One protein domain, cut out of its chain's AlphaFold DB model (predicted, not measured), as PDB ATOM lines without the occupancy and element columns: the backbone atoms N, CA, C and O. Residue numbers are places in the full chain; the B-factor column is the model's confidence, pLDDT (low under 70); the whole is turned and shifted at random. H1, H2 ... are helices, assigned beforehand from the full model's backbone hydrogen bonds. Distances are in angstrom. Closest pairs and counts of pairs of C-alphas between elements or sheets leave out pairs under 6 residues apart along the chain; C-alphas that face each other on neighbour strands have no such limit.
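What this domain is: This is residues 425 to 557 of the 690 residues of the protein "Twin-arginine translocation signal domain-containing protein" of Actinobacteria bacterium (UniProt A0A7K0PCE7). The model is an elongated, loosely built helical domain: three short helices, H2, H3 and H4, make a small head with H2 beside both H3 and H4, and the long helix H5 makes much of the opposite half, with H1 in the middle joining the two. H1 meets the first part of H5 at a steep angle, while the long stretch of residues 425 to 461, with no named element, comes before H1, and the long loop of residues 500 to 517 joins H3 to H4. The printed part has 133 residues with five named helices, H1 to H5 in chain order, and no named strand; the class is all helix, though under half of the residues, 65 of 133, are in named elements. The whole is loose, with a radius of gyration of the C-alphas of 18.2 A, and spans 58 by 34 by 24 A.

How they stand to each other: Before the first helix, residues 452 to 453 pair antiparallel with residues 459 to 460. H1, residues 462 to 473, and H5, residues 530 to 554, touch through residues 532 to 540 of H5 alone, at a steep tilt of 56 degrees, opposite ways; the closest C-alphas, of Pro 462 and Gly 536, are 4.2 A apart. With residues 468 to 472 alone, H1 also touches H4, residues 518 to 525, at a steep tilt of 63 degrees, the closest C-alphas being those of Phe 468 and Val 525 at 4.9 A. H2, residues 476 to 484, and H3, residues 489 to 499, form a helical hairpin at a shallow tilt of 12 degrees, with the closest C-alphas, of Ala 484 and Gln 492, 5.1 A apart. H2 touches H4 at a shallow tilt of 9 degrees, opposite ways, with the C-alphas of Ile 477 and Ala 522 closest at 5.7 A. H3 and H4 only just touch, with 3 pairs of C-alphas within 8 A, the closest being those of Thr 496 and Leu 518 at 5.8 A. H5 is apart from H2, H3 and H4. In H1, H2, H3, H4 and H5 every O i to N i+4 pair is within hydrogen-bond range.

Where its parts are: H1 begins at C-alpha 462, (59.796, 32.662, 146.447), and is 17.3 A long. H2 measures 12.3 A, H3 15.0 A and H4 10.4 A. H5, the longest helix, measures 36.0 A and ends at C-alpha 554, (69.301, 16.451, 166.810).

The domain as a whole: The C-alphas of Pro 512 and Gly 555 are the two farthest apart, 58.5 A. The printed part has no cut. The link from H3 to H4 is long; the other three are tight. Mean pLDDT of the printed part is 87.3, and residues 433 to 439 are under 70.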
ATOM      1  N   GLY A 425      70.437  23.951 164.743       88.81
ATOM      2  CA  GLY A 425      69.304  24.659 164.137       88.81
ATOM      3  C   GLY A 425      69.427  24.687 162.613       88.81
ATOM      4  O   GLY A 425      70.241  23.957 162.038       88.81
ATOM      5  N   CYS A 426      68.623  25.510 161.955       87.62
ATOM      6  CA  CYS A 426      68.804  25.828 160.541       87.62
ATOM      7  C   CYS A 426      69.655  27.095 160.400       87.62
ATOM      8  O   CYS A 426      69.627  27.985 161.240       87.62
ATOM      9  N   ASP A 427      70.439  27.195 159.336       85.75
ATOM     10  CA  ASP A 427      71.165  28.411 158.988       85.75
ATOM     11  C   ASP A 427      70.331  29.268 158.033       85.75
ATOM     12  O   ASP A 427      70.331  29.064 156.820       85.75
ATOM     13  N   ILE A 428      69.641  30.281 158.563       81.56
ATOM     14  CA  ILE A 428      68.829  31.170 157.721       81.56
ATOM     15  C   ILE A 428      69.643  32.044 156.747       81.56
ATOM     16  O   ILE A 428      69.040  32.695 155.891       81.56
ATOM     17  N   THR A 429      70.979  32.076 156.847       79.56
ATOM     18  CA  THR A 429      71.851  32.709 155.839       79.56
ATOM     19  C   THR A 429      72.220  31.771 154.690       79.56
ATOM     20  O   THR A 429      72.661  32.248 153.642       79.56
ATOM     21  N   ASP A 430      72.031  30.458 154.855       84.50
ATOM     22  CA  ASP A 430      72.343  29.466 153.832       84.50
ATOM     23  C   ASP A 430      71.190  29.319 152.833       84.50
ATOM     24  O   ASP A 430      70.327  28.447 152.925       84.50
ATOM     25  N   TYR A 431      71.213  30.184 151.823       82.25
ATOM     26  CA  TYR A 431      70.370  30.063 150.635       82.25
ATOM     27  C   TYR A 431      70.850  28.961 149.669       82.25
ATOM     28  O   TYR A 431      70.295  28.830 148.584       82.25
ATOM     29  N   GLY A 432      71.888  28.185 149.994       76.94
ATOM     30  CA  GLY A 432      72.551  27.277 149.060       76.94
ATOM     31  C   GLY A 432      73.443  28.003 148.046       76.94
ATOM     32  O   GLY A 432      73.513  29.233 147.990       76.94
ATOM     33  N   THR A 433      74.167  27.235 147.228       65.44
ATOM     34  CA  THR A 433      75.158  27.783 146.286       65.44
ATOM     35  C   THR A 433      74.586  27.983 144.880       65.44
ATOM     36  O   THR A 433      73.652  27.291 144.481       65.44
ATOM     37  N   LYS A 434      75.160  28.906 144.093       57.25
ATOM     38  CA  LYS A 434      74.710  29.183 142.712       57.25
ATOM     39  C   LYS A 434      74.952  28.023 141.739       57.25
ATOM     40  O   LYS A 434      74.332  27.994 140.680       57.25
ATOM     41  N   GLU A 435      75.836  27.080 142.069       53.34
ATOM     42  CA  GLU A 435      76.007  25.838 141.305       53.34
ATOM     43  C   GLU A 435      74.813  24.888 141.500       53.34
ATOM     44  O   GLU A 435      74.483  24.121 140.594       53.34
ATOM     45  N   SER A 436      74.108  24.974 142.637       53.03
ATOM     46  CA  SER A 436      72.756  24.431 142.734       53.03
ATOM     47  C   SER A 436      71.815  25.309 141.919       53.03
ATOM     48  O   SER A 436      71.561  26.465 142.255       53.03
ATOM     49  N   LYS A 437      71.218  24.718 140.880       50.69
ATOM     50  CA  LYS A 437      70.199  25.347 140.021       50.69
ATOM     51  C   LYS A 437      69.017  25.950 140.805       50.69
ATOM     52  O   LYS A 437      68.267  26.745 140.243       50.69
ATOM     53  N   TYR A 438      68.838  25.568 142.070       57.16
ATOM     54  CA  TYR A 438      67.661  25.892 142.863       57.16
ATOM     55  C   TYR A 438      67.918  26.792 144.079       57.16
ATOM     56  O   TYR A 438      66.947  27.348 144.570       57.16
ATOM     57  N   LEU A 439      69.155  27.034 144.538       67.31
ATOM     58  CA  LEU A 439      69.384  27.770 145.802       67.31
ATOM     59  C   LEU A 439      68.551  27.164 146.960       67.31
ATOM     60  O   LEU A 439      67.682  27.811 147.549       67.31
ATOM     61  N   ASP A 440      68.807  25.876 147.202       70.31
ATOM     62  CA  ASP A 440      68.107  24.990 148.141       70.31
ATOM     63  C   ASP A 440      69.032  24.605 149.326       70.31
ATOM     64  O   ASP A 440      69.295  23.427 149.563       70.31
ATOM     65  N   GLY A 441      69.604  25.598 150.020       83.12
ATOM     66  CA  GLY A 441      70.308  25.387 151.302       83.12
ATOM     67  C   GLY A 441      69.335  25.188 152.469       83.12
ATOM     68  O   GLY A 441      68.153  24.912 152.244       83.12
ATOM     69  N   ASP A 442      69.786  25.388 153.714       85.81
ATOM     70  CA  ASP A 442      68.895  25.365 154.892       85.81
ATOM     71  C   ASP A 442      67.691  26.321 154.729       85.81
ATOM     72  O   ASP A 442      66.582  25.994 155.164       85.81
ATOM     73  N   ASN A 443      67.869  27.463 154.048       88.12
ATOM     74  CA  ASN A 443      66.828  28.460 153.794       88.12
ATOM     75  C   ASN A 443      66.532  28.696 152.290       88.12
ATOM     76  O   ASN A 443      66.984  29.674 151.682       88.12
ATOM     77  N   PRO A 444      65.668  27.876 151.672       89.69
ATOM     78  CA  PRO A 444      65.262  28.036 150.273       89.69
ATOM     79  C   PRO A 444      64.233  29.162 150.026       89.69
ATOM     80  O   PRO A 444      63.869  29.403 148.870       89.69
ATOM     81  N   TYR A 445      63.712  29.823 151.075       89.81
ATOM     82  CA  TYR A 445      62.428  30.545 151.016       89.81
ATOM     83  C   TYR A 445      62.415  31.948 151.651       89.81
ATOM     84  O   TYR A 445      62.033  32.917 150.989       89.81
ATOM     85  N   TYR A 446      62.805  32.089 152.921       85.75
ATOM     86  CA  TYR A 446      62.691  33.349 153.661       85.75
ATOM     87  C   TYR A 446      63.823  34.309 153.298       85.75
ATOM     88  O   TYR A 446      64.989  33.957 153.421       85.75
ATOM     89  N   LEU A 447      63.491  35.528 152.854       79.75
ATOM     90  CA  LEU A 447      64.461  36.519 152.346       79.75
ATOM     91  C   LEU A 447      65.415  35.979 151.255       79.75
ATOM     92  O   LEU A 447      66.422  36.616 150.949       79.75
ATOM     93  N   ASN A 448      65.091  34.833 150.644       81.56
ATOM     94  CA  ASN A 448      65.922  34.208 149.628       81.56
ATOM     95  C   ASN A 448      65.951  35.113 148.374       81.56
ATOM     96  O   ASN A 448      64.882  35.494 147.885       81.56
ATOM     97  N   PRO A 449      67.143  35.479 147.861       78.62
ATOM     98  CA  PRO A 449      67.297  36.441 146.770       78.62
ATOM     99  C   PRO A 449      67.012  35.847 145.382       78.62
ATOM    100  O   PRO A 449      67.241  36.522 144.380       78.62
ATOM    101  N   ALA A 450      66.554  34.593 145.293       82.00
ATOM    102  CA  ALA A 450      66.073  34.019 144.045       82.00
ATOM    103  C   ALA A 450      64.927  34.860 143.457       82.00
ATOM    104  O   ALA A 450      64.036  35.323 144.172       82.00
ATOM    105  N   VAL A 451      64.942  35.006 142.136       85.12
ATOM    106  CA  VAL A 451      63.914  35.699 141.358       85.12
ATOM    107  C   VAL A 451      63.064  34.669 140.625       85.12
ATOM    108  O   VAL A 451      63.591  33.753 139.994       85.12
ATOM    109  N   LEU A 452      61.747  34.838 140.704       85.81
ATOM    110  CA  LEU A 452      60.745  34.119 139.927       85.81
ATOM    111  C   LEU A 452      59.982  35.129 139.058       85.81
ATOM    112  O   LEU A 452      59.682  36.236 139.505       85.81
ATOM    113  N   GLU A 453      59.668  34.742 137.823       80.56
ATOM    114  CA  GLU A 453      59.049  35.617 136.821       80.56
ATOM    115  C   GLU A 453      57.509  35.637 136.919       80.56
ATOM    116  O   GLU A 453      56.849  34.594 137.053       80.56
ATOM    117  N   THR A 454      56.927  36.832 136.795       83.12
ATOM    118  CA  THR A 454      55.485  37.064 136.596       83.12
ATOM    119  C   THR A 454      55.161  37.381 135.133       83.12
ATOM    120  O   THR A 454      56.040  37.668 134.323       83.12
ATOM    121  N   ILE A 455      53.870  37.367 134.788       84.25
ATOM    122  CA  ILE A 455      53.374  37.688 133.438       84.25
ATOM    123  C   ILE A 455      53.723  39.130 133.018       84.25
ATOM    124  O   ILE A 455      53.986  39.370 131.843       84.25
ATOM    125  N   ASP A 456      53.759  40.083 133.959       79.38
ATOM    126  CA  ASP A 456      54.100  41.493 133.696       79.38
ATOM    127  C   ASP A 456      55.613  41.794 133.759       79.38
ATOM    128  O   ASP A 456      56.010  42.959 133.748       79.38
ATOM    129  N   GLY A 457      56.463  40.760 133.827       77.94
ATOM    130  CA  GLY A 457      57.920  40.900 133.922       77.94
ATOM    131  C   GLY A 457      58.415  41.434 135.271       77.94
ATOM    132  O   GLY A 457      59.557  41.877 135.373       77.94
ATOM    133  N   THR A 458      57.572  41.421 136.307       82.06
ATOM    134  CA  THR A 458      57.977  41.777 137.670       82.06
ATOM    135  C   THR A 458      58.735  40.620 138.312       82.06
ATOM    136  O   THR A 458      58.266  39.484 138.363       82.06
ATOM    137  N   GLU A 459      59.902  40.919 138.867       83.12
ATOM    138  CA  GLU A 459      60.670  39.962 139.656       83.12
ATOM    139  C   GLU A 459      60.041  39.788 141.048       83.12
ATOM    140  O   GLU A 459      59.867  40.760 141.790       83.12
ATOM    141  N   VAL A 460      59.703  38.552 141.432       87.12
ATOM    142  CA  VAL A 460      59.202  38.233 142.781       87.12
ATOM    143  C   VAL A 460      60.059  37.170 143.465       87.12
ATOM    144  O   VAL A 460      60.524  36.221 142.840       87.12
ATOM    145  N   THR A 461      60.249  37.302 144.778       88.88
ATOM    146  CA  THR A 461      60.914  36.270 145.589       88.88
ATOM    147  C   THR A 461      60.019  35.032 145.745       88.88
ATOM    148  O   THR A 461      58.794  35.156 145.645       88.88
ATOM    149  N   PRO A 462      60.572  33.852 146.090       89.62
ATOM    150  CA  PRO A 462      59.796  32.662 146.447       89.62
ATOM    151  C   PRO A 462      58.652  32.921 147.429       89.62
ATOM    152  O   PRO A 462      57.531  32.456 147.221       89.62
ATOM    153  N   ARG A 463      58.922  33.718 148.468       89.62
ATOM    154  CA  ARG A 463      57.940  34.115 149.479       89.62
ATOM    155  C   ARG A 463      56.831  34.988 148.895       89.62
ATOM    156  O   ARG A 463      55.656  34.760 149.167       89.62
ATOM    157  N   ASN A 464      57.182  35.962 148.058       89.75
ATOM    158  CA  ASN A 464      56.200  36.841 147.425       89.75
ATOM    159  C   ASN A 464      55.355  36.108 146.371       89.75
ATOM    160  O   ASN A 464      54.168  36.398 146.266       89.75
ATOM    161  N   ALA A 465      55.909  35.124 145.655       91.56
ATOM    162  CA  ALA A 465      55.144  34.279 144.735       91.56
ATOM    163  C   ALA A 465      54.029  33.488 145.449       91.56
ATOM    164  O   ALA A 465      52.945  33.321 144.895       91.56
ATOM    165  N   VAL A 466      54.257  33.058 146.696       91.69
ATOM    166  CA  VAL A 466      53.215  32.474 147.558       91.69
ATOM    167  C   VAL A 466      52.221  33.551 148.007       91.69
ATOM    168  O   VAL A 466      51.035  33.476 147.690       91.69
ATOM    169  N   VAL A 467      52.699  34.601 148.684       89.81
ATOM    170  CA  VAL A 467      51.844  35.646 149.284       89.81
ATOM    171  C   VAL A 467      50.937  36.332 148.265       89.81
ATOM    172  O   VAL A 467      49.766  36.575 148.554       89.81
ATOM    173  N   PHE A 468      51.462  36.676 147.089       90.88
ATOM    174  CA  PHE A 468      50.701  37.384 146.064       90.88
ATOM    175  C   PHE A 468      49.689  36.463 145.380       90.88
ATOM    176  O   PHE A 468      48.544  36.875 145.230       90.88
ATOM    177  N   ALA A 469      50.036  35.207 145.081       90.62
ATOM    178  CA  ALA A 469      49.058  34.256 144.551       90.62
ATOM    179  C   ALA A 469      47.889  34.028 145.527       90.62
ATOM    180  O   ALA A 469      46.729  34.038 145.124       90.62
ATOM    181  N   ASN A 470      48.175  33.915 146.826       89.31
ATOM    182  CA  ASN A 470      47.141  33.701 147.842       89.31
ATOM    183  C   ASN A 470      46.270  34.961 148.052       89.31
ATOM    184  O   ASN A 470      45.087  34.854 148.368       89.31
ATOM    185  N   ARG A 471      46.812  36.167 147.802       90.75
ATOM    186  CA  ARG A 471      46.022  37.413 147.727       90.75
ATOM    187  C   ARG A 471      45.083  37.453 146.515       90.75
ATOM    188  O   ARG A 471      44.026  38.066 146.628       90.75
ATOM    189  N   ALA A 472      45.437  36.804 145.402       89.62
ATOM    190  CA  ALA A 472      44.571  36.698 144.225       89.62
ATOM    191  C   ALA A 472      43.380  35.766 144.491       89.62
ATOM    192  O   ALA A 472      42.244  36.094 144.158       89.62
ATOM    193  N   GLU A 473      43.623  34.625 145.146       88.25
ATOM    194  CA  GLU A 473      42.578  33.634 145.453       88.25
ATOM    195  C   GLU A 473      41.473  34.173 146.363       88.25
ATOM    196  O   GLU A 473      40.305  33.842 146.165       88.25
ATOM    197  N   ILE A 474      41.823  35.034 147.323       88.19
ATOM    198  CA  ILE A 474      40.848  35.710 148.194       88.19
ATOM    199  C   ILE A 474      40.323  37.031 147.599       88.19
ATOM    200  O   ILE A 474      39.584  37.745 148.272       88.19
ATOM    201  N   SER A 475      40.712  37.373 146.362       91.19
ATOM    202  CA  SER A 475      40.366  38.627 145.665       91.19
ATOM    203  C   SER A 475      40.655  39.887 146.499       91.19
ATOM    204  O   SER A 475      39.829  40.797 146.606       91.19
ATOM    205  N   TYR A 476      41.815  39.915 147.167       91.69
ATOM    206  CA  TYR A 476      42.118  40.912 148.197       91.69
ATOM    207  C   TYR A 476      42.192  42.336 147.641       91.69
ATOM    208  O   TYR A 476      41.681  43.271 148.252       91.69
ATOM    209  N   ILE A 477      42.840  42.513 146.488       93.56
ATOM    210  CA  ILE A 477      43.064  43.844 145.912       93.56
ATOM    211  C   ILE A 477      41.787  44.352 145.252       93.56
ATOM    212  O   ILE A 477      41.471  45.530 145.367       93.56
ATOM    213  N   GLU A 478      41.016  43.453 144.656       93.25
ATOM    214  CA  GLU A 478      39.701  43.704 144.079       93.25
ATOM    215  C   GLU A 478      38.706  44.145 145.165       93.25
ATOM    216  O   GLU A 478      37.952  45.096 144.961       93.25
ATOM    217  N   ALA A 479      38.750  43.529 146.352       93.12
ATOM    218  CA  ALA A 479      37.970  43.962 147.512       93.12
ATOM    219  C   ALA A 479      38.390  45.361 148.007       93.12
ATOM    220  O   ALA A 479      37.528  46.197 148.281       93.12
ATOM    221  N   ILE A 480      39.697  45.654 148.061       95.06
ATOM    222  CA  ILE A 480      40.204  46.998 148.396       95.06
ATOM    223  C   ILE A 480      39.797  48.033 147.336       95.06
ATOM    224  O   ILE A 480      39.415  49.140 147.704       95.06
ATOM    225  N   GLN A 481      39.825  47.692 146.043       95.19
ATOM    226  CA  GLN A 481      39.359  48.560 144.953       95.19
ATOM    227  C   GLN A 481      37.860  48.851 145.059       95.19
ATOM    228  O   GLN A 481      37.462  50.013 144.994       95.19
ATOM    229  N   ALA A 482      37.039  47.815 145.254       94.56
ATOM    230  CA  ALA A 482      35.592  47.949 145.396       94.56
ATOM    231  C   ALA A 482      35.217  48.795 146.622       94.56
ATOM    232  O   ALA A 482      34.365  49.674 146.518       94.56
ATOM    233  N   TYR A 483      35.897  48.590 147.756       94.81
ATOM    234  CA  TYR A 483      35.734  49.447 148.928       94.81
ATOM    235  C   TYR A 483      36.173  50.886 148.621       94.81
ATOM    236  O   TYR A 483      35.365  51.800 148.764       94.81
ATOM    237  N   ALA A 484      37.398  51.105 148.124       94.69
ATOM    238  CA  ALA A 484      37.934  52.437 147.832       94.69
ATOM    239  C   ALA A 484      37.035  53.254 146.887       94.69
ATOM    240  O   ALA A 484      36.819  54.437 147.135       94.69
ATOM    241  N   ALA A 485      36.446  52.626 145.862       95.31
ATOM    242  CA  ALA A 485      35.531  53.271 144.918       95.31
ATOM    243  C   ALA A 485      34.258  53.863 145.563       95.31
ATOM    244  O   ALA A 485      33.597  54.695 144.948       95.31
ATOM    245  N   THR A 486      33.922  53.460 146.794       94.69
ATOM    246  CA  THR A 486      32.796  54.000 147.584       94.69
ATOM    247  C   THR A 486      33.210  55.037 148.635       94.69
ATOM    248  O   THR A 486      32.359  55.538 149.366       94.69
ATOM    249  N   GLN A 487      34.505  55.354 148.743       94.56
ATOM    250  CA  GLN A 487      35.044  56.294 149.731       94.56
ATOM    251  C   GLN A 487      35.455  57.627 149.091       94.56
ATOM    252  O   GLN A 487      35.549  57.747 147.870       94.56
ATOM    253  N   SER A 488      35.741  58.628 149.926       92.38
ATOM    254  CA  SER A 488      36.205  59.946 149.481       92.38
ATOM    255  C   SER A 488      37.599  59.903 148.821       92.38
ATOM    256  O   SER A 488      38.366  58.958 149.051       92.38
ATOM    257  N   PRO A 489      37.980  60.934 148.038       94.00
ATOM    258  CA  PRO A 489      39.285  60.994 147.372       94.00
ATOM    259  C   PRO A 489      40.485  60.842 148.320       94.00
ATOM    260  O   PRO A 489      41.475  60.209 147.953       94.00
ATOM    261  N   THR A 490      40.399  61.357 149.552       90.44
ATOM    262  CA  THR A 490      41.468  61.213 150.555       90.44
ATOM    263  C   THR A 490      41.650  59.757 150.972       90.44
ATOM    264  O   THR A 490      42.766  59.238 150.932       90.44
ATOM    265  N   VAL A 491      40.557  59.051 151.284       92.56
ATOM    266  CA  VAL A 491      40.605  57.624 151.645       92.56
ATOM    267  C   VAL A 491      41.064  56.772 150.456       92.56
ATOM    268  O   VAL A 491      41.887  55.871 150.633       92.56
ATOM    269  N   GLN A 492      40.622  57.090 149.234       93.88
ATOM    270  CA  GLN A 492      41.127  56.460 148.007       93.88
ATOM    271  C   GLN A 492      42.647  56.628 147.859       93.88
ATOM    272  O   GLN A 492      43.342  55.658 147.543       93.88
ATOM    273  N   ALA A 493      43.181  57.824 148.129       91.88
ATOM    274  CA  ALA A 493      44.616  58.089 148.091       91.88
ATOM    275  C   ALA A 493      45.375  57.316 149.185       91.88
ATOM    276  O   ALA A 493      46.397  56.698 148.885       91.88
ATOM    277  N   THR A 494      44.864  57.269 150.423       90.56
ATOM    278  CA  THR A 494      45.456  56.478 151.518       90.56
ATOM    279  C   THR A 494      45.507  54.986 151.182       90.56
ATOM    280  O   THR A 494      46.555  54.355 151.324       90.56
ATOM    281  N   LEU A 495      44.402  54.415 150.692       93.44
ATOM    282  CA  LEU A 495      44.338  53.005 150.303       93.44
ATOM    283  C   LEU A 495      45.238  52.711 149.097       93.44
ATOM    284  O   LEU A 495      45.930  51.696 149.088       93.44
ATOM    285  N   THR A 496      45.306  53.614 148.116       93.81
ATOM    286  CA  THR A 496      46.206  53.476 146.959       93.81
ATOM    287  C   THR A 496      47.678  53.561 147.363       93.81
ATOM    288  O   THR A 496      48.489  52.801 146.841       93.81
ATOM    289  N   ALA A 497      48.038  54.418 148.322       88.88
ATOM    290  CA  ALA A 497      49.400  54.507 148.845       88.88
ATOM    291  C   ALA A 497      49.819  53.253 149.635       88.88
ATOM    292  O   ALA A 497      50.979  52.853 149.572       88.88
ATOM    293  N   GLN A 498      48.883  52.627 150.356       90.44
ATOM    294  CA  GLN A 498      49.137  51.425 151.156       90.44
ATOM    295  C   GLN A 498      49.133  50.126 150.334       90.44
ATOM    296  O   GLN A 498      49.934  49.225 150.595       90.44
ATOM    297  N   TYR A 499      48.199  49.994 149.389       91.62
ATOM    298  CA  TYR A 499      47.916  48.740 148.684       91.62
ATOM    299  C   TYR A 499      48.264  48.768 147.192       91.62
ATOM    300  O   TYR A 499      48.270  47.714 146.564       91.62
ATOM    301  N   GLY A 500      48.534  49.933 146.602       91.12
ATOM    302  CA  GLY A 500      48.903  50.056 145.193       91.12
ATOM    303  C   GLY A 500      50.395  49.833 144.928       91.12
ATOM    304  O   GLY A 500      51.225  49.814 145.836       91.12
ATOM    305  N   ARG A 501      50.756  49.729 143.644       89.25
ATOM    306  CA  ARG A 501      52.155  49.726 143.173       89.25
ATOM    307  C   ARG A 501      52.306  50.480 141.855       89.25
ATOM    308  O   ARG A 501      51.316  50.817 141.215       89.25
ATOM    309  N   ARG A 502      53.548  50.704 141.423       87.56
ATOM    310  CA  ARG A 502      53.857  51.087 140.032       87.56
ATOM    311  C   ARG A 502      53.780  49.858 139.126       87.56
ATOM    312  O   ARG A 502      54.126  48.765 139.568       87.56
ATOM    313  N   ALA A 503      53.346  50.030 137.880       84.25
ATOM    314  CA  ALA A 503      53.266  48.940 136.907       84.25
ATOM    315  C   ALA A 503      54.658  48.436 136.471       84.25
ATOM    316  O   ALA A 503      55.576  49.235 136.272       84.25
ATOM    317  N   GLY A 504      54.796  47.115 136.297       77.19
ATOM    318  CA  GLY A 504      56.046  46.456 135.900       77.19
ATOM    319  C   GLY A 504      57.227  46.722 136.846       77.19
ATOM    320  O   GLY A 504      57.062  47.075 138.017       77.19
ATOM    321  N   ALA A 505      58.446  46.589 136.324       72.38
ATOM    322  CA  ALA A 505      59.692  46.861 137.049       72.38
ATOM    323  C   ALA A 505      60.067  48.364 137.114       72.38
ATOM    324  O   ALA A 505      61.242  48.706 137.239       72.38
ATOM    325  N   ALA A 506      59.098  49.280 136.986       75.50
ATOM    326  CA  ALA A 506      59.368  50.716 136.920       75.50
ATOM    327  C   ALA A 506      59.979  51.252 138.235       75.50
ATOM    328  O   ALA A 506      59.343  51.135 139.293       75.50
ATOM    329  N   PRO A 507      61.174  51.876 138.201       74.19
ATOM    330  CA  PRO A 507      61.810  52.406 139.400       74.19
ATOM    331  C   PRO A 507      61.075  53.655 139.913       74.19
ATOM    332  O   PRO A 507      60.253  54.264 139.223       74.19
ATOM    333  N   ALA A 508      61.350  54.039 141.161       73.19
ATOM    334  CA  ALA A 508      60.629  55.129 141.823       73.19
ATOM    335  C   ALA A 508      60.872  56.517 141.197       73.19
ATOM    336  O   ALA A 508      60.030  57.401 141.347       73.19
ATOM    337  N   ASP A 509      61.995  56.669 140.499       76.75
ATOM    338  CA  ASP A 509      62.506  57.850 139.803       76.75
ATOM    339  C   ASP A 509      62.363  57.759 138.268       76.75
ATOM    340  O   ASP A 509      63.003  58.515 137.536       76.75
ATOM    341  N   ALA A 510      61.515  56.850 137.768       78.69
ATOM    342  CA  ALA A 510      61.204  56.741 136.344       78.69
ATOM    343  C   ALA A 510      60.775  58.096 135.742       78.69
ATOM    344  O   ALA A 510      60.045  58.867 136.366       78.69
ATOM    345  N   ASN A 511      61.202  58.364 134.506       78.88
ATOM    346  CA  ASN A 511      60.847  59.572 133.763       78.88
ATOM    347  C   ASN A 511      60.235  59.190 132.395       78.88
ATOM    348  O   ASN A 511      60.962  58.644 131.561       78.88
ATOM    349  N   PRO A 512      58.939  59.459 132.140       83.50
ATOM    350  CA  PRO A 512      57.983  60.115 133.038       83.50
ATOM    351  C   PRO A 512      57.649  59.270 134.286       83.50
ATOM    352  O   PRO A 512      57.762  58.042 134.234       83.50
ATOM    353  N   PRO A 513      57.211  59.896 135.398       83.88
ATOM    354  CA  PRO A 513      56.830  59.177 136.612       83.88
ATOM    355  C   PRO A 513      55.703  58.175 136.362       83.88
ATOM    356  O   PRO A 513      54.627  58.541 135.888       83.88
ATOM    357  N   VAL A 514      55.928  56.914 136.731       85.31
ATOM    358  CA  VAL A 514      54.880  55.884 136.703       85.31
ATOM    359  C   VAL A 514      54.038  56.006 137.981       85.31
ATOM    360  O   VAL A 514      54.609  55.939 139.078       85.31
ATOM    361  N   PRO A 515      52.707  56.198 137.879       88.12
ATOM    362  CA  PRO A 515      51.840  56.344 139.042       88.12
ATOM    363  C   PRO A 515      51.726  55.038 139.834       88.12
ATOM    364  O   PRO A 515      51.880  53.939 139.299       88.12
ATOM    365  N   VAL A 516      51.427  55.172 141.125       90.12
ATOM    366  CA  VAL A 516      51.040  54.056 141.991       90.12
ATOM    367  C   VAL A 516      49.536  53.841 141.832       90.12
ATOM    368  O   VAL A 516      48.771  54.776 142.055       90.12
ATOM    369  N   THR A 517      49.102  52.640 141.445       93.38
ATOM    370  CA  THR A 517      47.678  52.305 141.293       93.38
ATOM    371  C   THR A 517      47.348  50.948 141.915       93.38
ATOM    372  O   THR A 517      48.200  50.059 142.017       93.38
ATOM    373  N   LEU A 518      46.089  50.776 142.328       93.62
ATOM    374  CA  LEU A 518      45.566  49.479 142.770       93.62
ATOM    375  C   LEU A 518      45.460  48.481 141.603       93.62
ATOM    376  O   LEU A 518      45.707  47.296 141.785       93.62
ATOM    377  N   GLU A 519      45.179  48.962 140.388       91.88
ATOM    378  CA  GLU A 519      45.131  48.134 139.171       91.88
ATOM    379  C   GLU A 519      46.487  47.478 138.870       91.88
ATOM    380  O   GLU A 519      46.562  46.277 138.627       91.88
ATOM    381  N   ALA A 520      47.588  48.228 138.985       90.56
ATOM    382  CA  ALA A 520      48.932  47.679 138.829       90.56
ATOM    383  C   ALA A 520      49.272  46.627 139.904       90.56
ATOM    384  O   ALA A 520      50.093  45.739 139.647       90.56
ATOM    385  N   GLN A 521      48.646  46.700 141.087       91.69
ATOM    386  CA  GLN A 521      48.773  45.674 142.123       91.69
ATOM    387  C   GLN A 521      47.933  44.436 141.798       91.69
ATOM    388  O   GLN A 521      48.459  43.331 141.917       91.69
ATOM    389  N   ALA A 522      46.686  44.600 141.352       90.62
ATOM    390  CA  ALA A 522      45.842  43.492 140.901       90.62
ATOM    391  C   ALA A 522      46.527  42.716 139.760       90.62
ATOM    392  O   ALA A 522      46.651  41.494 139.823       90.62
ATOM    393  N   ASN A 523      47.114  43.432 138.794       88.75
ATOM    394  CA  ASN A 523      47.880  42.848 137.688       88.75
ATOM    395  C   ASN A 523      49.128  42.067 138.145       88.75
ATOM    396  O   ASN A 523      49.458  41.057 137.531       88.75
ATOM    397  N   LEU A 524      49.805  42.469 139.232       88.88
ATOM    398  CA  LEU A 524      50.897  41.672 139.822       88.88
ATOM    399  C   LEU A 524      50.372  40.409 140.502       88.88
ATOM    400  O   LEU A 524      50.918  39.323 140.335       88.88
ATOM    401  N   VAL A 525      49.323  40.585 141.300       88.31
ATOM    402  CA  VAL A 525      48.720  39.568 142.163       88.31
ATOM    403  C   VAL A 525      48.119  38.438 141.322       88.31
ATOM    404  O   VAL A 525      48.471  37.279 141.531       88.31
ATOM    405  N   GLY A 526      47.336  38.768 140.290       86.69
ATOM    406  CA  GLY A 526      46.884  37.820 139.264       86.69
ATOM    407  C   GLY A 526      47.962  37.428 138.238       86.69
ATOM    408  O   GLY A 526      47.785  36.462 137.499       86.69
ATOM    409  N   GLY A 527      49.085  38.150 138.192       89.00
ATOM    410  CA  GLY A 527      50.204  37.926 137.271       89.00
ATOM    411  C   GLY A 527      51.220  36.873 137.725       89.00
ATOM    412  O   GLY A 527      52.127  36.536 136.956       89.00
ATOM    413  N   VAL A 528      51.106  36.333 138.944       90.81
ATOM    414  CA  VAL A 528      51.978  35.247 139.415       90.81
ATOM    415  C   VAL A 528      51.680  33.969 138.633       90.81
ATOM    416  O   VAL A 528      50.597  33.395 138.725       90.81
ATOM    417  N   THR A 529      52.662  33.483 137.872       91.00
ATOM    418  CA  THR A 529      52.478  32.270 137.068       91.00
ATOM    419  C   THR A 529      52.290  31.029 137.948       91.00
ATOM    420  O   THR A 529      52.879  30.899 139.024       91.00
ATOM    421  N   ASN A 530      51.549  30.035 137.442       90.19
ATOM    422  CA  ASN A 530      51.450  28.713 138.080       90.19
ATOM    423  C   ASN A 530      52.829  28.064 138.321       90.19
ATOM    424  O   ASN A 530      52.976  27.277 139.253       90.19
ATOM    425  N   GLY A 531      53.835  28.384 137.495       91.25
ATOM    426  CA  GLY A 531      55.223  27.963 137.698       91.25
ATOM    427  C   GLY A 531      55.860  28.639 138.913       91.25
ATOM    428  O   GLY A 531      56.303  27.943 139.826       91.25
ATOM    429  N   ALA A 532      55.831  29.975 138.964       91.19
ATOM    430  CA  ALA A 532      56.365  30.759 140.078       91.19
ATOM    431  C   ALA A 532      55.705  30.387 141.416       91.19
ATOM    432  O   ALA A 532      56.406  30.134 142.395       91.19
ATOM    433  N   ARG A 533      54.371  30.252 141.455       92.38
ATOM    434  CA  ARG A 533      53.659  29.814 142.667       92.38
ATOM    435  C   ARG A 533      54.092  28.417 143.115       92.38
ATOM    436  O   ARG A 533      54.398  28.220 144.287       92.38
ATOM    437  N   ARG A 534      54.144  27.440 142.196       93.12
ATOM    438  CA  ARG A 534      54.562  26.062 142.519       93.12
ATOM    439  C   ARG A 534      55.986  26.002 143.063       93.12
ATOM    440  O   ARG A 534      56.235  25.215 143.971       93.12
ATOM    441  N   GLU A 535      56.890  26.821 142.534       91.94
ATOM    442  CA  GLU A 535      58.271  26.915 143.011       91.94
ATOM    443  C   GLU A 535      58.360  27.595 144.387       91.94
ATOM    444  O   GLU A 535      59.058  27.093 145.268       91.94
ATOM    445  N   GLY A 536      57.588  28.662 144.624       92.62
ATOM    446  CA  GLY A 536      57.438  29.274 145.947       92.62
ATOM    447  C   GLY A 536      56.944  28.275 147.002       92.62
ATOM    448  O   GLY A 536      57.588  28.099 148.035       92.62
ATOM    449  N   GLU A 537      55.870  27.534 146.713       93.56
ATOM    450  CA  GLU A 537      55.329  26.510 147.621       93.56
ATOM    451  C   GLU A 537      56.243  25.279 147.759       93.56
ATOM    452  O   GLU A 537      56.252  24.613 148.796       93.56
ATOM    453  N   ARG A 538      57.025  24.921 146.728       94.12
ATOM    454  CA  ARG A 538      58.071  23.886 146.844       94.12
ATOM    455  C   ARG A 538      59.120  24.316 147.866       94.12
ATOM    456  O   ARG A 538      59.428  23.544 148.767       94.12
ATOM    457  N   ARG A 539      59.617  25.549 147.759       93.00
ATOM    458  CA  ARG A 539      60.614  26.115 148.677       93.00
ATOM    459  C   ARG A 539      60.071  26.284 150.092       93.00
ATOM    460  O   ARG A 539      60.783  25.969 151.035       93.00
ATOM    461  N   ARG A 540      58.811  26.705 150.260       93.94
ATOM    462  CA  ARG A 540      58.167  26.777 151.584       93.94
ATOM    463  C   ARG A 540      58.139  25.409 152.273       93.94
ATOM    464  O   ARG A 540      58.492  25.311 153.441       93.94
ATOM    465  N   ARG A 541      57.766  24.353 151.540       94.00
ATOM    466  CA  ARG A 541      57.795  22.974 152.056       94.00
ATOM    467  C   ARG A 541      59.213  22.505 152.357       94.00
ATOM    468  O   ARG A 541      59.432  22.010 153.449       94.00
ATOM    469  N   LEU A 542      60.180  22.769 151.479       93.75
ATOM    470  CA  LEU A 542      61.580  22.431 151.742       93.75
ATOM    471  C   LEU A 542      62.136  23.153 152.985       93.75
ATOM    472  O   LEU A 542      62.874  22.546 153.748       93.75
ATOM    473  N   LEU A 543      61.743  24.407 153.247       93.06
ATOM    474  CA  LEU A 543      62.072  25.093 154.503       93.06
ATOM    475  C   LEU A 543      61.489  24.338 155.715       93.06
ATOM    476  O   LEU A 543      62.198  24.122 156.693       93.06
ATOM    477  N   ILE A 544      60.223  23.911 155.643       94.56
ATOM    478  CA  ILE A 544      59.571  23.114 156.697       94.56
ATOM    479  C   ILE A 544      60.288  21.775 156.906       94.56
ATOM    480  O   ILE A 544      60.574  21.415 158.048       94.56
ATOM    481  N   ASP A 545      60.625  21.077 155.822       95.25
ATOM    482  CA  ASP A 545      61.326  19.793 155.851       95.25
ATOM    483  C   ASP A 545      62.742  19.944 156.437       95.25
ATOM    484  O   ASP A 545      63.147  19.137 157.271       95.25
ATOM    485  N   ASN A 546      63.476  21.006 156.077       93.81
ATOM    486  CA  ASN A 546      64.795  21.324 156.636       93.81
ATOM    487  C   ASN A 546      64.724  21.566 158.151       93.81
ATOM    488  O   ASN A 546      65.522  21.008 158.906       93.81
ATOM    489  N   TYR A 547      63.746  22.357 158.608       93.81
ATOM    490  CA  TYR A 547      63.528  22.612 160.033       93.81
ATOM    491  C   TYR A 547      63.139  21.348 160.798       93.81
ATOM    492  O   TYR A 547      63.730  21.073 161.842       93.81
ATOM    493  N   GLN A 548      62.208  20.548 160.273       95.69
ATOM    494  CA  GLN A 548      61.834  19.271 160.881       95.69
ATOM    495  C   GLN A 548      63.043  18.330 160.963       95.69
ATOM    496  O   GLN A 548      63.339  17.805 162.032       95.69
ATOM    497  N   LYS A 549      63.809  18.199 159.874       95.38
ATOM    498  CA  LYS A 549      65.019  17.372 159.831       95.38
ATOM    499  C   LYS A 549      66.079  17.835 160.835       95.38
ATOM    500  O   LYS A 549      66.712  16.995 161.463       95.38
ATOM    501  N   SER A 550      66.273  19.144 161.009       94.31
ATOM    502  CA  SER A 550      67.236  19.689 161.977       94.31
ATOM    503  C   SER A 550      66.859  19.341 163.426       94.31
ATOM    504  O   SER A 550      67.739  19.039 164.236       94.31
ATOM    505  N   LEU A 551      65.558  19.304 163.743       95.81
ATOM    506  CA  LEU A 551      65.059  18.806 165.029       95.81
ATOM    507  C   LEU A 551      65.215  17.284 165.163       95.81
ATOM    508  O   LEU A 551      65.702  16.818 166.193       95.81
ATOM    509  N   ASP A 552      64.849  16.522 164.130       97.38
ATOM    510  CA  ASP A 552      64.878  15.054 164.133       97.38
ATOM    511  C   ASP A 552      66.313  14.507 164.246       97.38
ATOM    512  O   ASP A 552      66.590  13.678 165.114       97.38
ATOM    513  N   ASP A 553      67.249  15.017 163.432       97.00
ATOM    514  CA  ASP A 553      68.681  14.674 163.471       97.00
ATOM    515  C   ASP A 553      69.289  14.965 164.853       97.00
ATOM    516  O   ASP A 553      70.148  14.227 165.343       97.00
ATOM    517  N   ALA A 554      68.857  16.062 165.482       97.19
ATOM    518  CA  ALA A 554      69.301  16.451 166.810       97.19
ATOM    519  C   ALA A 554      68.554  15.713 167.931       97.19
ATOM    520  O   ALA A 554      68.999  15.774 169.079       97.19
ATOM    521  N   GLY A 555      67.430  15.046 167.653       97.88
ATOM    522  CA  GLY A 555      66.503  14.525 168.657       97.88
ATOM    523  C   GLY A 555      66.034  15.623 169.614       97.88
ATOM    524  O   GLY A 555      66.364  15.573 170.801       97.88
ATOM    525  N   VAL A 556      65.368  16.650 169.085       98.06
ATOM    526  CA  VAL A 556      64.803  17.801 169.811       98.06
ATOM    527  C   VAL A 556      63.286  17.837 169.599       98.06
ATOM    528  O   VAL A 556      62.830  17.780 168.464       98.06
ATOM    529  N   ASP A 557      62.500  17.981 170.670       97.94
ATOM    530  CA  ASP A 557      61.038  18.120 170.576       97.94
ATOM    531  C   ASP A 557      60.603  19.564 170.300       97.94
ATOM    532  O   ASP A 557      59.697  19.814 169.505       97.94
TER     533      ASP A 557